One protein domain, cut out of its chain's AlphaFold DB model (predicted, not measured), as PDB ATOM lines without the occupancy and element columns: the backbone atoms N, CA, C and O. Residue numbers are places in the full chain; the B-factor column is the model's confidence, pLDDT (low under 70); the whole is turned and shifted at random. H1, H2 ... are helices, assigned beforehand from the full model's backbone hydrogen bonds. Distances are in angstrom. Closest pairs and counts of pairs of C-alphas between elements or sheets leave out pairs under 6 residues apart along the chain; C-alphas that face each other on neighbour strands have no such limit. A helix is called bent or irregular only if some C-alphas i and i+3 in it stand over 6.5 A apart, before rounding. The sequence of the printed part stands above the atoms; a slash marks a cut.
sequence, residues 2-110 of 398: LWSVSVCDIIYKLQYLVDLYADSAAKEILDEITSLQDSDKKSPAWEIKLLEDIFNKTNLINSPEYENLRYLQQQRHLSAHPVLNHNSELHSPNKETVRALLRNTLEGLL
ATOM      1  N   LEU A   2     -15.291 -25.115 -36.299       93.00
ATOM      2  CA  LEU A   2     -16.688 -25.531 -36.066       93.00
ATOM      3  C   LEU A   2     -16.987 -26.975 -36.509       93.00
ATOM      4  O   LEU A   2     -17.504 -27.742 -35.715       93.00
ATOM      5  N   TRP A   3     -16.565 -27.373 -37.714       94.62
ATOM      6  CA  TRP A   3     -16.727 -28.754 -38.190       94.62
ATOM      7  C   TRP A   3     -16.080 -29.805 -37.276       94.62
ATOM      8  O   TRP A   3     -16.688 -30.825 -36.986       94.62
ATOM      9  N   SER A   4     -14.867 -29.554 -36.778       91.69
ATOM     10  CA  SER A   4     -14.196 -30.474 -35.851       91.69
ATOM     11  C   SER A   4     -14.975 -30.615 -34.544       91.69
ATOM     12  O   SER A   4     -15.084 -31.717 -34.020       91.69
ATOM     13  N   VAL A   5     -15.566 -29.519 -34.051       94.88
ATOM     14  CA  VAL A   5     -16.455 -29.551 -32.879       94.88
ATOM     15  C   VAL A   5     -17.699 -30.392 -33.170       94.88
ATOM     16  O   VAL A   5     -18.049 -31.230 -32.348       94.88
ATOM     17  N   SER A   6     -18.316 -30.235 -34.345       95.44
ATOM     18  CA  SER A   6     -19.458 -31.052 -34.777       95.44
ATOM     19  C   SER A   6     -19.124 -32.544 -34.813       95.44
ATOM     20  O   SER A   6     -19.882 -33.356 -34.298       95.44
ATOM     21  N   VAL A   7     -17.975 -32.911 -35.387       94.69
ATOM     22  CA  VAL A   7     -17.524 -34.309 -35.465       94.69
ATOM     23  C   VAL A   7     -17.286 -34.888 -34.069       94.69
ATOM     24  O   VAL A   7     -17.761 -35.982 -33.776       94.69
ATOM     25  N   CYS A   8     -16.600 -34.154 -33.187       93.62
ATOM     26  CA  CYS A   8     -16.389 -34.592 -31.807       93.62
ATOM     27  C   CYS A   8     -17.711 -34.778 -31.053       93.62
ATOM     28  O   CYS A   8     -17.881 -35.776 -30.359       93.62
ATOM     29  N   ASP A   9     -18.650 -33.846 -31.205       94.19
ATOM     30  CA  ASP A   9     -19.970 -33.925 -30.580       94.19
ATOM     31  C   ASP A   9     -20.762 -35.155 -31.060       94.19
ATOM     32  O   ASP A   9     -21.347 -35.859 -30.239       94.19
ATOM     33  N   ILE A  10     -20.700 -35.490 -32.355       94.62
ATOM     34  CA  ILE A  10     -21.290 -36.727 -32.891       94.62
ATOM     35  C   ILE A  10     -20.668 -37.962 -32.229       94.62
ATOM     36  O   ILE A  10     -21.404 -38.831 -31.764       94.62
ATOM     37  N   ILE A  11     -19.336 -38.044 -32.153       94.25
ATOM     38  CA  ILE A  11     -18.646 -39.187 -31.530       94.25
ATOM     39  C   ILE A  11     -19.060 -39.328 -30.066       94.25
ATOM     40  O   ILE A  11     -19.419 -40.423 -29.638       94.25
ATOM     41  N   TYR A  12     -19.068 -38.233 -29.302       91.81
ATOM     42  CA  TYR A  12     -19.488 -38.275 -27.902       91.81
ATOM     43  C   TYR A  12     -20.945 -38.701 -27.749       91.81
ATOM     44  O   TYR A  12     -21.261 -39.466 -26.841       91.81
ATOM     45  N   LYS A  13     -21.829 -38.263 -28.649       89.19
ATOM     46  CA  LYS A  13     -23.234 -38.680 -28.660       89.19
ATOM     47  C   LYS A  13     -23.387 -40.166 -28.973       89.19
ATOM     48  O   LYS A  13     -24.145 -40.835 -28.280       89.19
ATOM     49  N   LEU A  14     -22.640 -40.704 -29.936       89.69
ATOM     50  CA  LEU A  14     -22.629 -42.142 -30.223       89.69
ATOM     51  C   LEU A  14     -22.059 -42.951 -29.053       89.69
ATOM     52  O   LEU A  14     -22.665 -43.940 -28.653       89.69
ATOM     53  N   GLN A  15     -20.952 -42.509 -28.452       85.88
ATOM     54  CA  GLN A  15     -20.358 -43.179 -27.292       85.88
ATOM     55  C   GLN A  15     -21.337 -43.196 -26.113       85.88
ATOM     56  O   GLN A  15     -21.540 -44.230 -25.485       85.88
ATOM     57  N   TYR A  16     -22.025 -42.077 -25.875       79.50
ATOM     58  CA  TYR A  16     -23.074 -41.975 -24.864       79.50
ATOM     59  C   TYR A  16     -24.214 -42.979 -25.109       79.50
ATOM     60  O   TYR A  16     -24.718 -43.585 -24.162       79.50
ATOM     61  N   LEU A  17     -24.619 -43.183 -26.370       74.31
ATOM     62  CA  LEU A  17     -25.625 -44.187 -26.737       74.31
ATOM     63  C   LEU A  17     -25.138 -45.618 -26.475       74.31
ATOM     64  O   LEU A  17     -25.895 -46.437 -25.953       74.31
ATOM     65  N   VAL A  18     -23.877 -45.922 -26.781       76.50
ATOM     66  CA  VAL A  18     -23.297 -47.246 -26.517       76.50
ATOM     67  C   VAL A  18     -23.190 -47.513 -25.018       76.50
ATOM     68  O   VAL A  18     -23.688 -48.535 -24.546       76.50
ATOM     69  N   ASP A  19     -22.601 -46.591 -24.262       70.44
ATOM     70  CA  ASP A  19     -22.270 -46.804 -22.851       70.44
ATOM     71  C   ASP A  19     -23.514 -46.930 -21.967       70.44
ATOM     72  O   ASP A  19     -23.549 -47.738 -21.038       70.44
ATOM     73  N   LEU A  20     -24.555 -46.139 -22.247       57.97
ATOM     74  CA  LEU A  20     -25.742 -46.079 -21.393       57.97
ATOM     75  C   LEU A  20     -26.908 -46.927 -21.906       57.97
ATOM     76  O   LEU A  20     -27.726 -47.381 -21.101       57.97
ATOM     77  N   TYR A  21     -26.998 -47.163 -23.215       56.38
ATOM     78  CA  TYR A  21     -28.156 -47.825 -23.828       56.38
ATOM     79  C   TYR A  21     -27.803 -49.102 -24.584       56.38
ATOM     80  O   TYR A  21     -28.717 -49.781 -25.043       56.38
ATOM     81  N   ALA A  22     -26.516 -49.458 -24.681       66.88
ATOM     82  CA  ALA A  22     -26.053 -50.590 -25.480       66.88
ATOM     83  C   ALA A  22     -26.595 -50.549 -26.925       66.88
ATOM     84  O   ALA A  22     -26.916 -51.591 -27.498       66.88
ATOM     85  N   ASP A  23     -26.721 -49.345 -27.503       69.00
ATOM     86  CA  ASP A  23     -27.266 -49.162 -28.852       69.00
ATOM     87  C   ASP A  23     -26.356 -49.845 -29.885       69.00
ATOM     88  O   ASP A  23     -25.192 -49.474 -30.070       69.00
ATOM     89  N   SER A  24     -26.890 -50.873 -30.549       78.31
ATOM     90  CA  SER A  24     -26.127 -51.693 -31.489       78.31
ATOM     91  C   SER A  24     -25.745 -50.935 -32.757       78.31
ATOM     92  O   SER A  24     -24.669 -51.182 -33.289       78.31
ATOM     93  N   ALA A  25     -26.585 -50.003 -33.221       82.94
ATOM     94  CA  ALA A  25     -26.291 -49.200 -34.404       82.94
ATOM     95  C   ALA A  25     -25.195 -48.175 -34.094       82.94
ATOM     96  O   ALA A  25     -24.251 -48.036 -34.865       82.94
ATOM     97  N   ALA A  26     -25.261 -47.505 -32.938       85.94
ATOM     98  CA  ALA A  26     -24.201 -46.595 -32.507       85.94
ATOM     99  C   ALA A  26     -22.862 -47.326 -32.328       85.94
ATOM    100  O   ALA A  26     -21.821 -46.809 -32.735       85.94
ATOM    101  N   LYS A  27     -22.896 -48.547 -31.778       88.56
ATOM    102  CA  LYS A  27     -21.708 -49.392 -31.630       88.56
ATOM    103  C   LYS A  27     -21.117 -49.790 -32.979       88.56
ATOM    104  O   LYS A  27     -19.921 -49.621 -33.173       88.56
ATOM    105  N   GLU A  28     -21.948 -50.246 -33.912       92.69
ATOM    106  CA  GLU A  28     -21.518 -50.601 -35.266       92.69
ATOM    107  C   GLU A  28     -20.843 -49.415 -35.972       92.69
ATOM    108  O   GLU A  28     -19.766 -49.575 -36.540       92.69
ATOM    109  N   ILE A  29     -21.420 -48.212 -35.872       93.12
ATOM    110  CA  ILE A  29     -20.827 -46.995 -36.446       93.12
ATOM    111  C   ILE A  29     -19.462 -46.703 -35.812       93.12
ATOM    112  O   ILE A  29     -18.501 -46.421 -36.523       93.12
ATOM    113  N   LEU A  30     -19.349 -46.762 -34.481       93.50
ATOM    114  CA  LEU A  30     -18.078 -46.500 -33.799       93.50
ATOM    115  C   LEU A  30     -17.006 -47.544 -34.141       93.50
ATOM    116  O   LEU A  30     -15.855 -47.167 -34.369       93.50
ATOM    117  N   ASP A  31     -17.374 -48.822 -34.229       93.69
ATOM    118  CA  ASP A  31     -16.467 -49.912 -34.603       93.69
ATOM    119  C   ASP A  31     -15.973 -49.747 -36.059       93.69
ATOM    120  O   ASP A  31     -14.773 -49.883 -36.337       93.69
ATOM    121  N   GLU A  32     -16.864 -49.375 -36.988       93.00
ATOM    122  CA  GLU A  32     -16.525 -49.059 -38.385       93.00
ATOM    123  C   GLU A  32     -15.567 -47.860 -38.484       93.00
ATOM    124  O   GLU A  32     -14.544 -47.927 -39.171       93.00
ATOM    125  N   ILE A  33     -15.859 -46.766 -37.772       92.19
ATOM    126  CA  ILE A  33     -15.033 -45.551 -37.794       92.19
ATOM    127  C   ILE A  33     -13.663 -45.791 -37.155       92.19
ATOM    128  O   ILE A  33     -12.656 -45.332 -37.699       92.19
ATOM    129  N   THR A  34     -13.598 -46.549 -36.058       91.06
ATOM    130  CA  THR A  34     -12.329 -46.925 -35.413       91.06
ATOM    131  C   THR A  34     -11.465 -47.743 -36.370       91.06
ATOM    132  O   THR A  34     -10.294 -47.428 -36.574       91.06
ATOM    133  N   SER A  35     -12.067 -48.717 -37.060       91.00
ATOM    134  CA  SER A  35     -11.376 -49.536 -38.063       91.00
ATOM    135  C   SER A  35     -10.811 -48.691 -39.216       91.00
ATOM    136  O   SER A  35      -9.684 -48.913 -39.665       91.00
ATOM    137  N   LEU A  36     -11.562 -47.685 -39.680       88.75
ATOM    138  CA  LEU A  36     -11.097 -46.754 -40.712       88.75
ATOM    139  C   LEU A  36      -9.932 -45.884 -40.222       88.75
ATOM    140  O   LEU A  36      -8.942 -45.737 -40.943       88.75
ATOM    141  N   GLN A  37     -10.018 -45.342 -39.006       87.12
ATOM    142  CA  GLN A  37      -8.949 -44.536 -38.407       87.12
ATOM    143  C   GLN A  37      -7.660 -45.341 -38.187       87.12
ATOM    144  O   GLN A  37      -6.568 -44.814 -38.411       87.12
ATOM    145  N   ASP A  38      -7.773 -46.612 -37.797       87.94
ATOM    146  CA  ASP A  38      -6.624 -47.504 -37.628       87.94
ATOM    147  C   ASP A  38      -5.949 -47.843 -38.963       87.94
ATOM    148  O   ASP A  38      -4.720 -47.952 -39.022       87.94
ATOM    149  N   SER A  39      -6.734 -47.951 -40.043       87.12
ATOM    150  CA  SER A  39      -6.228 -48.225 -41.392       87.12
ATOM    151  C   SER A  39      -5.470 -47.041 -42.014       87.12
ATOM    152  O   SER A  39      -4.439 -47.244 -42.656       87.12
ATOM    153  N   ASP A  40      -5.935 -45.805 -41.791       85.94
ATOM    154  CA  ASP A  40      -5.291 -44.579 -42.274       85.94
ATOM    155  C   ASP A  40      -5.531 -43.396 -41.322       85.94
ATOM    156  O   ASP A  40      -6.492 -42.630 -41.438       85.94
ATOM    157  N   LYS A  41      -4.573 -43.193 -40.412       77.75
ATOM    158  CA  LYS A  41      -4.621 -42.152 -39.373       77.75
ATOM    159  C   LYS A  41      -4.645 -40.718 -39.908       77.75
ATOM    160  O   LYS A  41      -4.911 -39.798 -39.136       77.75
ATOM    161  N   LYS A  42      -4.289 -40.487 -41.177       78.25
ATOM    162  CA  LYS A  42      -4.195 -39.134 -41.755       78.25
ATOM    163  C   LYS A  42      -5.376 -38.786 -42.653       78.25
ATOM    164  O   LYS A  42      -5.515 -37.618 -43.022       78.25
ATOM    165  N   SER A  43      -6.213 -39.757 -43.003       80.06
ATOM    166  CA  SER A  43      -7.338 -39.527 -43.901       80.06
ATOM    167  C   SER A  43      -8.496 -38.825 -43.185       80.06
ATOM    168  O   SER A  43      -8.948 -39.298 -42.144       80.06
ATOM    169  N   PRO A  44      -9.048 -37.729 -43.739       80.94
ATOM    170  CA  PRO A  44     -10.279 -37.122 -43.238       80.94
ATOM    171  C   PRO A  44     -11.545 -37.836 -43.749       80.94
ATOM    172  O   PRO A  44     -12.651 -37.408 -43.432       80.94
ATOM    173  N   ALA A  45     -11.417 -38.896 -44.561       84.69
ATOM    174  CA  ALA A  45     -12.557 -39.549 -45.213       84.69
ATOM    175  C   ALA A  45     -13.560 -40.152 -44.216       84.69
ATOM    176  O   ALA A  45     -14.766 -40.140 -44.471       84.69
ATOM    177  N   TRP A  46     -13.080 -40.618 -43.060       90.25
ATOM    178  CA  TRP A  46     -13.935 -41.173 -42.013       90.25
ATOM    179  C   TRP A  46     -14.917 -40.134 -41.446       90.25
ATOM    180  O   TRP A  46     -16.002 -40.506 -41.021       90.25
ATOM    181  N   GLU A  47     -14.592 -38.834 -41.477       91.50
ATOM    182  CA  GLU A  47     -15.481 -37.785 -40.955       91.50
ATOM    183  C   GLU A  47     -16.768 -37.661 -41.794       91.50
ATOM    184  O   GLU A  47     -17.846 -37.413 -41.255       91.50
ATOM    185  N   ILE A  48     -16.664 -37.839 -43.118       90.56
ATOM    186  CA  ILE A  48     -17.822 -37.827 -44.029       90.56
ATOM    187  C   ILE A  48     -18.625 -39.109 -43.854       90.56
ATOM    188  O   ILE A  48     -19.845 -39.057 -43.733       90.56
ATOM    189  N   LYS A  49     -17.927 -40.247 -43.789       93.00
ATOM    190  CA  LYS A  49     -18.537 -41.555 -43.553       93.00
ATOM    191  C   LYS A  49     -19.352 -41.558 -42.256       93.00
ATOM    192  O   LYS A  49     -20.503 -41.969 -42.270       93.00
ATOM    193  N   LEU A  50     -18.809 -40.975 -41.183       94.50
ATOM    194  CA  LEU A  50     -19.521 -40.769 -39.923       94.50
ATOM    195  C   LEU A  50     -20.812 -39.968 -40.131       94.50
ATOM    196  O   LEU A  50     -21.857 -40.380 -39.638       94.50
ATOM    197  N   LEU A  51     -20.756 -38.845 -40.858       93.81
ATOM    198  CA  LEU A  51     -21.937 -38.020 -41.135       93.81
ATOM    199  C   LEU A  51     -23.012 -38.796 -41.923       93.81
ATOM    200  O   LEU A  51     -24.199 -38.693 -41.615       93.81
ATOM    201  N   GLU A  52     -22.603 -39.575 -42.925       94.31
ATOM    202  CA  GLU A  52     -23.497 -40.431 -43.712       94.31
ATOM    203  C   GLU A  52     -24.118 -41.538 -42.858       94.31
ATOM    204  O   GLU A  52     -25.323 -41.778 -42.927       94.31
ATOM    205  N   ASP A  53     -23.319 -42.200 -42.024       93.56
ATOM    206  CA  ASP A  53     -23.789 -43.297 -41.191       93.56
ATOM    207  C   ASP A  53     -24.721 -42.800 -40.084       93.56
ATOM    208  O   ASP A  53     -25.748 -43.431 -39.844       93.56
ATOM    209  N   ILE A  54     -24.478 -41.635 -39.472       92.06
ATOM    210  CA  ILE A  54     -25.459 -41.084 -38.525       92.06
ATOM    211  C   ILE A  54     -26.768 -40.692 -39.210       92.06
ATOM    212  O   ILE A  54     -27.824 -40.849 -38.606       92.06
ATOM    213  N   PHE A  55     -26.732 -40.216 -40.453       91.19
ATOM    214  CA  PHE A  55     -27.947 -39.865 -41.186       91.19
ATOM    215  C   PHE A  55     -28.748 -41.108 -41.600       91.19
ATOM    216  O   PHE A  55     -29.973 -41.106 -41.516       91.19
ATOM    217  N   ASN A  56     -28.063 -42.173 -42.025       89.50
ATOM    218  CA  ASN A  56     -28.702 -43.371 -42.570       89.50
ATOM    219  C   ASN A  56     -29.044 -44.423 -41.505       89.50
ATOM    220  O   ASN A  56     -30.069 -45.095 -41.606       89.50
ATOM    221  N   LYS A  57     -28.166 -44.607 -40.514       86.81
ATOM    222  CA  LYS A  57     -28.262 -45.670 -39.501       86.81
ATOM    223  C   LYS A  57     -28.816 -45.161 -38.165       86.81
ATOM    224  O   LYS A  57     -29.192 -45.968 -37.316       86.81
ATOM    225  N   THR A  58     -28.892 -43.843 -37.960       80.56
ATOM    226  CA  THR A  58     -29.443 -43.244 -36.733       80.56
ATOM    227  C   THR A  58     -30.522 -42.212 -37.049       80.56
ATOM    228  O   THR A  58     -30.789 -41.892 -38.199       80.56
ATOM    229  N   ASN A  59     -31.156 -41.678 -36.005       76.75
ATOM    230  CA  ASN A  59     -32.113 -40.577 -36.125       76.75
ATOM    231  C   ASN A  59     -31.591 -39.294 -35.448       76.75
ATOM    232  O   ASN A  59     -32.381 -38.476 -34.970       76.75
ATOM    233  N   LEU A  60     -30.264 -39.142 -35.346       82.75
ATOM    234  CA  LEU A  60     -29.636 -37.993 -34.689       82.75
ATOM    235  C   LEU A  60     -29.858 -36.688 -35.471       82.75
ATOM    236  O   LEU A  60     -30.072 -35.632 -34.874       82.75
ATOM    237  N   ILE A  61     -29.840 -36.777 -36.804       86.44
ATOM    238  CA  ILE A  61     -30.008 -35.648 -37.724       86.44
ATOM    239  C   ILE A  61     -31.025 -35.979 -38.824       86.44
ATOM    240  O   ILE A  61     -31.186 -37.136 -39.204       86.44
ATOM    241  N   ASN A  62     -31.719 -34.964 -39.339       82.38
ATOM    242  CA  ASN A  62     -32.643 -35.081 -40.476       82.38
ATOM    243  C   ASN A  62     -32.016 -34.577 -41.792       82.38
ATOM    244  O   ASN A  62     -30.884 -34.108 -41.817       82.38
ATOM    245  N   SER A  63     -32.758 -34.663 -42.903       89.12
ATOM    246  CA  SER A  63     -32.247 -34.293 -44.234       89.12
ATOM    247  C   SER A  63     -31.769 -32.828 -44.335       89.12
ATOM    248  O   SER A  63     -30.643 -32.623 -44.789       89.12
ATOM    249  N   PRO A  64     -32.525 -31.807 -43.873       89.50
ATOM    250  CA  PRO A  64     -32.016 -30.433 -43.824       89.50
ATOM    251  C   PRO A  64     -30.732 -30.268 -42.999       89.50
ATOM    252  O   PRO A  64     -29.821 -29.540 -43.389       89.50
ATOM    253  N   GLU A  65     -30.644 -30.933 -41.848       92.12
ATOM    254  CA  GLU A  65     -29.476 -30.865 -40.961       92.12
ATOM    255  C   GLU A  65     -28.256 -31.551 -41.569       92.12
ATOM    256  O   GLU A  65     -27.152 -31.013 -41.492       92.12
ATOM    257  N   TYR A  66     -28.464 -32.688 -42.231       94.38
ATOM    258  CA  TYR A  66     -27.437 -33.384 -42.993       94.38
ATOM    259  C   TYR A  66     -26.845 -32.482 -44.083       94.38
ATOM    260  O   TYR A  66     -25.627 -32.312 -44.132       94.38
ATOM    261  N   GLU A  67     -27.681 -31.823 -44.891       95.00
ATOM    262  CA  GLU A  67     -27.191 -30.904 -45.929       95.00
ATOM    263  C   GLU A  67     -26.468 -29.686 -45.335       95.00
ATOM    264  O   GLU A  67     -25.427 -29.267 -45.846       95.00
ATOM    265  N   ASN A  68     -26.948 -29.150 -44.208       95.38
ATOM    266  CA  ASN A  68     -26.269 -28.063 -43.498       95.38
ATOM    267  C   ASN A  68     -24.876 -28.473 -42.988       95.38
ATOM    268  O   ASN A  68     -23.913 -27.716 -43.132       95.38
ATOM    269  N   LEU A  69     -24.750 -29.668 -42.406       95.56
ATOM    270  CA  LEU A  69     -23.477 -30.207 -41.919       95.56
ATOM    271  C   LEU A  69     -22.530 -30.548 -43.075       95.56
ATOM    272  O   LEU A  69     -21.333 -30.266 -42.999       95.56
ATOM    273  N   ARG A  70     -23.062 -31.066 -44.183       94.94
ATOM    274  CA  ARG A  70     -22.303 -31.303 -45.413       94.94
ATOM    275  C   ARG A  70     -21.767 -29.997 -45.998       94.94
ATOM    276  O   ARG A  70     -20.597 -29.920 -46.370       94.94
ATOM    277  N   TYR A  71     -22.580 -28.943 -46.017       94.75
ATOM    278  CA  TYR A  71     -22.137 -27.618 -46.444       94.75
ATOM    279  C   TYR A  71     -21.056 -27.045 -45.514       94.75
ATOM    280  O   TYR A  71     -20.053 -26.512 -45.989       94.75
ATOM    281  N   LEU A  72     -21.189 -27.218 -44.193       95.06
ATOM    282  CA  LEU A  72     -20.149 -26.839 -43.228       95.06
ATOM    283  C   LEU A  72     -18.807 -27.536 -43.518       95.06
ATOM    284  O   LEU A  72     -17.751 -26.896 -43.471       95.06
ATOM    285  N   GLN A  73     -18.840 -28.831 -43.834       93.00
ATOM    286  CA  GLN A  73     -17.657 -29.612 -44.197       93.00
ATOM    287  C   GLN A  73     -16.992 -29.073 -45.474       93.00
ATOM    288  O   GLN A  73     -15.774 -28.877 -45.500       93.00
ATOM    289  N   GLN A  74     -17.783 -28.739 -46.496       90.62
ATOM    290  CA  GLN A  74     -17.274 -28.158 -47.741       90.62
ATOM    291  C   GLN A  74     -16.617 -26.793 -47.502       90.62
ATOM    292  O   GLN A  74     -15.539 -26.521 -48.026       90.62
ATOM    293  N   GLN A  75     -17.223 -25.950 -46.662       90.94
ATOM    294  CA  GLN A  75     -16.655 -24.652 -46.292       90.94
ATOM    295  C   GLN A  75     -15.322 -24.807 -45.545       90.94
ATOM    296  O   GLN A  75     -14.375 -24.074 -45.832       90.94
ATOM    297  N   ARG A  76     -15.193 -25.804 -44.651       89.06
ATOM    298  CA  ARG A  76     -13.895 -26.159 -44.045       89.06
ATOM    299  C   ARG A  76     -12.878 -26.531 -45.121       89.06
ATOM    300  O   ARG A  76     -11.748 -26.058 -45.048       89.06
ATOM    301  N   HIS A  77     -13.255 -27.384 -46.071       86.50
ATOM    302  CA  HIS A  77     -12.351 -27.853 -47.119       86.50
ATOM    303  C   HIS A  77     -11.821 -26.685 -47.964       86.50
ATOM    304  O   HIS A  77     -10.609 -26.541 -48.111       86.50
ATOM    305  N   LEU A  78     -12.708 -25.791 -48.413       85.12
ATOM    306  CA  LEU A  78     -12.336 -24.589 -49.169       85.12
ATOM    307  C   LEU A  78     -11.399 -23.663 -48.384       85.12
ATOM    308  O   LEU A  78     -10.465 -23.109 -48.949       85.12
ATOM    309  N   SER A  79     -11.631 -23.494 -47.081       84.25
ATOM    310  CA  SER A  79     -10.790 -22.634 -46.238       84.25
ATOM    311  C   SER A  79      -9.461 -23.268 -45.817       84.25
ATOM    312  O   SER A  79      -8.558 -22.544 -45.406       84.25
ATOM    313  N   ALA A  80      -9.327 -24.595 -45.882       76.38
ATOM    314  CA  ALA A  80      -8.114 -25.317 -45.490       76.38
ATOM    315  C   ALA A  80      -7.170 -25.602 -46.668       76.38
ATOM    316  O   ALA A  80      -5.964 -25.738 -46.460       76.38
ATOM    317  N   HIS A  81      -7.702 -25.690 -47.888       68.50
ATOM    318  CA  HIS A  81      -6.916 -25.939 -49.091       68.50
ATOM    319  C   HIS A  81      -6.874 -24.680 -49.961       68.50
ATOM    320  O   HIS A  81      -7.929 -24.180 -50.348       68.50
ATOM    321  N   PRO A  82      -5.683 -24.159 -50.302       61.53
ATOM    322  CA  PRO A  82      -5.585 -23.056 -51.241       61.53
ATOM    323  C   PRO A  82      -6.128 -23.519 -52.594       61.53
ATOM    324  O   PRO A  82      -5.542 -24.364 -53.269       61.53
ATOM    325  N   VAL A  83      -7.272 -22.967 -52.987       58.22
ATOM    326  CA  VAL A  83      -7.728 -23.049 -54.370       58.22
ATOM    327  C   VAL A  83      -6.724 -22.236 -55.182       58.22
ATOM    328  O   VAL A  83      -6.421 -21.100 -54.816       58.22
ATOM    329  N   LEU A  84      -6.173 -22.817 -56.250       52.75
ATOM    330  CA  LEU A  84      -5.284 -22.136 -57.195       52.75
ATOM    331  C   LEU A  84      -6.064 -21.050 -57.958       52.75
ATOM    332  O   LEU A  84      -6.342 -21.175 -59.145       52.75
ATOM    333  N   ASN A  85      -6.449 -19.986 -57.263       54.44
ATOM    334  CA  ASN A  85      -6.898 -18.741 -57.857       54.44
ATOM    335  C   ASN A  85      -5.675 -17.851 -58.087       54.44
ATOM    336  O   ASN A  85      -4.684 -17.950 -57.361       54.44
ATOM    337  N   HIS A  86      -5.760 -16.961 -59.080       53.66
ATOM    338  CA  HIS A  86      -4.652 -16.122 -59.562       53.66
ATOM    339  C   HIS A  86      -3.887 -15.332 -58.477       53.66
ATOM    340  O   HIS A  86      -2.757 -14.930 -58.736       53.66
ATOM    341  N   ASN A  87      -4.452 -15.165 -57.271       62.19
ATOM    342  CA  ASN A  87      -3.881 -14.372 -56.176       62.19
ATOM    343  C   ASN A  87      -3.448 -15.181 -54.933       62.19
ATOM    344  O   ASN A  87      -3.057 -14.577 -53.942       62.19
ATOM    345  N   SER A  88      -3.519 -16.520 -54.946       59.28
ATOM    346  CA  SER A  88      -3.090 -17.378 -53.814       59.28
ATOM    347  C   SER A  88      -3.724 -17.051 -52.444       59.28
ATOM    348  O   SER A  88      -3.172 -17.406 -51.404       59.28
ATOM    349  N   GLU A  89      -4.888 -16.397 -52.417       65.31
ATOM    350  CA  GLU A  89      -5.621 -16.113 -51.179       65.31
ATOM    351  C   GLU A  89      -6.421 -17.341 -50.719       65.31
ATOM    352  O   GLU A  89      -7.108 -17.994 -51.508       65.31
ATOM    353  N   LEU A  90      -6.349 -17.649 -49.421       70.38
ATOM    354  CA  LEU A  90      -7.190 -18.670 -48.794       70.38
ATOM    355  C   LEU A  90      -8.652 -18.210 -48.788       70.38
ATOM    356  O   LEU A  90      -8.955 -17.066 -48.449       70.38
ATOM    357  N   HIS A  91      -9.571 -19.119 -49.115       81.00
ATOM    358  CA  HIS A  91     -10.998 -18.822 -49.088       81.00
ATOM    359  C   HIS A  91     -11.458 -18.452 -47.669       81.00
ATOM    360  O   HIS A  91     -11.380 -19.264 -46.739       81.00
ATOM    361  N   SER A  92     -12.009 -17.248 -47.522       84.00
ATOM    362  CA  SER A  92     -12.638 -16.777 -46.289       84.00
ATOM    363  C   SER A  92     -14.131 -16.534 -46.531       84.00
ATOM    364  O   SER A  92     -14.477 -15.562 -47.208       84.00
ATOM    365  N   PRO A  93     -15.030 -17.360 -45.967       87.00
ATOM    366  CA  PRO A  93     -16.464 -17.117 -46.040       87.00
ATOM    367  C   PRO A  93     -16.812 -15.744 -45.451       87.00
ATOM    368  O   PRO A  93     -16.165 -15.267 -44.512       87.00
ATOM    369  N   ASN A  94     -17.858 -15.105 -45.974       92.25
ATOM    370  CA  ASN A  94     -18.329 -13.841 -45.413       92.25
ATOM    371  C   ASN A  94     -18.956 -14.050 -44.016       92.25
ATOM    372  O   ASN A  94     -19.332 -15.158 -43.626       92.25
ATOM    373  N   LYS A  95     -19.096 -12.957 -43.255       94.94
ATOM    374  CA  LYS A  95     -19.578 -13.001 -41.864       94.94
ATOM    375  C   LYS A  95     -20.988 -13.585 -41.727       94.94
ATOM    376  O   LYS A  95     -21.257 -14.256 -40.734       94.94
ATOM    377  N   GLU A  96     -21.868 -13.361 -42.701       96.62
ATOM    378  CA  GLU A  96     -23.240 -13.872 -42.652       96.62
ATOM    379  C   GLU A  96     -23.285 -15.385 -42.878       96.62
ATOM    380  O   GLU A  96     -23.960 -16.095 -42.135       96.62
ATOM    381  N   THR A  97     -22.479 -15.904 -43.809       94.00
ATOM    382  CA  THR A  97     -22.294 -17.349 -43.996       94.00
ATOM    383  C   THR A  97     -21.776 -17.998 -42.714       94.00
ATOM    384  O   THR A  97     -22.309 -19.018 -42.286       94.00
ATOM    385  N   VAL A  98     -20.789 -17.388 -42.047       94.38
ATOM    386  CA  VAL A  98     -20.261 -17.910 -40.774       94.38
ATOM    387  C   VAL A  98     -21.340 -17.942 -39.686       94.38
ATOM    388  O   VAL A  98     -21.463 -18.946 -38.985       94.38
ATOM    389  N   ARG A  99     -22.156 -16.886 -39.553       95.75
ATOM    390  CA  ARG A  99     -23.270 -16.861 -38.586       95.75
ATOM    391  C   ARG A  99     -24.321 -17.928 -38.879       95.75
ATOM    392  O   ARG A  99     -24.764 -18.597 -37.949       95.75
ATOM    393  N   ALA A 100     -24.697 -18.100 -40.146       96.31
ATOM    394  CA  ALA A 100     -25.657 -19.120 -40.554       96.31
ATOM    395  C   ALA A 100     -25.141 -20.531 -40.231       96.31
ATOM    396  O   ALA A 100     -25.850 -21.316 -39.608       96.31
ATOM    397  N   LEU A 101     -23.876 -20.821 -40.555       96.00
ATOM    398  CA  LEU A 101     -23.233 -22.096 -40.229       96.00
ATOM    399  C   LEU A 101     -23.225 -22.369 -38.720       96.00
ATOM    400  O   LEU A 101     -23.557 -23.476 -38.303       96.00
ATOM    401  N   LEU A 102     -22.885 -21.368 -37.899       96.25
ATOM    402  CA  LEU A 102     -22.912 -21.489 -36.438       96.25
ATOM    403  C   LEU A 102     -24.313 -21.823 -35.925       96.25
ATOM    404  O   LEU A 102     -24.464 -22.773 -35.162       96.25
ATOM    405  N   ARG A 103     -25.331 -21.077 -36.367       95.56
ATOM    406  CA  ARG A 103     -26.712 -21.276 -35.922       95.56
ATOM    407  C   ARG A 103     -27.259 -22.639 -36.341       95.56
ATOM    408  O   ARG A 103     -27.759 -23.368 -35.491       95.56
ATOM    409  N   ASN A 104     -27.078 -23.010 -37.608       95.38
ATOM    410  CA  ASN A 104     -27.549 -24.289 -38.138       95.38
ATOM    411  C   ASN A 104     -26.869 -25.473 -37.437       95.38
ATOM    412  O   ASN A 104     -27.517 -26.471 -37.146       95.38
ATOM    413  N   THR A 105     -25.575 -25.357 -37.127       95.94
ATOM    414  CA  THR A 105     -24.835 -26.406 -36.407       95.94
ATOM    415  C   THR A 105     -25.261 -26.491 -34.945       95.94
ATOM    416  O   THR A 105     -25.392 -27.587 -34.402       95.94
ATOM    417  N   LEU A 106     -25.493 -25.343 -34.304       92.06
ATOM    418  CA  LEU A 106     -25.955 -25.283 -32.924       92.06
ATOM    419  C   LEU A 106     -27.323 -25.957 -32.789       92.06
ATOM    420  O   LEU A 106     -27.433 -26.941 -32.066       92.06
ATOM    421  N   GLU A 107     -28.322 -25.461 -33.523       85.50
ATOM    422  CA  GLU A 107     -29.715 -25.926 -33.479       85.50
ATOM    423  C   GLU A 107     -29.874 -27.350 -34.041       85.50
ATOM    424  O   GLU A 107     -30.633 -28.158 -33.505       85.50
ATOM    425  N   GLY A 108     -29.145 -27.671 -35.113       84.44
ATOM    426  CA  GLY A 108     -29.269 -28.940 -35.827       84.44
ATOM    427  C   GLY A 108     -28.521 -30.107 -35.190       84.44
ATOM    428  O   GLY A 108     -28.895 -31.252 -35.428       84.44
ATOM    429  N   LEU A 109     -27.491 -29.836 -34.384       90.69
ATOM    430  CA  LEU A 109     -26.630 -30.872 -33.821       90.69
ATOM    431  C   LEU A 109     -26.259 -30.594 -32.364       90.69
ATOM    432  O   LEU A 109     -26.652 -31.367 -31.497       90.69
ATOM    433  N   LEU A 110     -25.531 -29.510 -32.069       90.50
ATOM    434  CA  LEU A 110     -24.809 -29.373 -30.792       90.50
ATOM    435  C   LEU A 110     -25.732 -29.369 -29.566       90.50
ATOM    436  O   LEU A 110     -25.439 -30.064 -28.595       90.50
TER     437      LEU A 110
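Overview. This is residues 2 to 110 of the 398 residues of an uncharacterized protein of uncultured Gammaproteobacteria bacterium (UniProt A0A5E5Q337). Two layers of helices make the body: H1, the longest, and H5 run the same way, staggered, over one face of a row of three helices, H2, H3 and H4, which fold back and forth, and they lie at a steep slant to that row. The long link at residues 81 to 94 reaches away from the body and makes one end of its length. The printed part has 109 residues with five named helices, H1 to H5 in order, no named strand, and the class all helix. It is only just compact, close to loose, with a radius of gyration of the C-alphas of 15.4 A and spans of 52 by 33 by 18 A.

Arrangement. H1, residues 2 to 21, touches H2, residues 24 to 39, with residues 11 to 18 alone; the closest C-alphas, of Leu 14 and Ala 26, are 5.2 A apart, at a steep tilt of 51 degrees. H1 and H3, residues 45 to 57, are close but not clearly touching, with C-alphas of Val 7 and Glu 47 6.8 A apart. H1 touches H4, residues 63 to 80, with residue 3 alone, at Gln 73, 6.1 A between C-alphas. H5, residues 95 to 110, touches H1 at a shallow tilt of 3 degrees, the same way; the closest C-alphas are Asp 9 and Leu 110, 6.6 A. H2 and H3 form a hairpin at 13 degrees, closest at C-alphas 33 and 46, 6.2 A. H3 and H4 form another at 5 degrees, closest at C-alphas 55 and 66, 6.7 A. H4 touches H5 at a steep tilt of 49 degrees, with C-alphas 65 and 108 5.5 A apart. H2 is apart from H4 and H5. In H1, H2, H3, H4 and H5 every O i to N i+4 pair is within hydrogen-bond range.

Along the chain. H1 is 27.9 A long from C-alpha 2 at (-16.688, -25.531, -36.066); H2 22.5 A, H3 17.8 A, H4 25.8 A. H5, 20.4 A, ends at (-24.809, -29.373, -30.792) and is only just irregular: C-alphas 107 and 110 are 6.6 A apart.

Size, cuts and confidence. The C-alphas of Tyr 21 and His 86 are the two farthest apart, 53.2 A. The printed part has no cut. The link from H4 to H5 is long; the other three are tight. Residues 38 to 43 stand free. Mean pLDDT of the printed part is 85.8, and residues 20 to 23 and 81 to 89 are under 70.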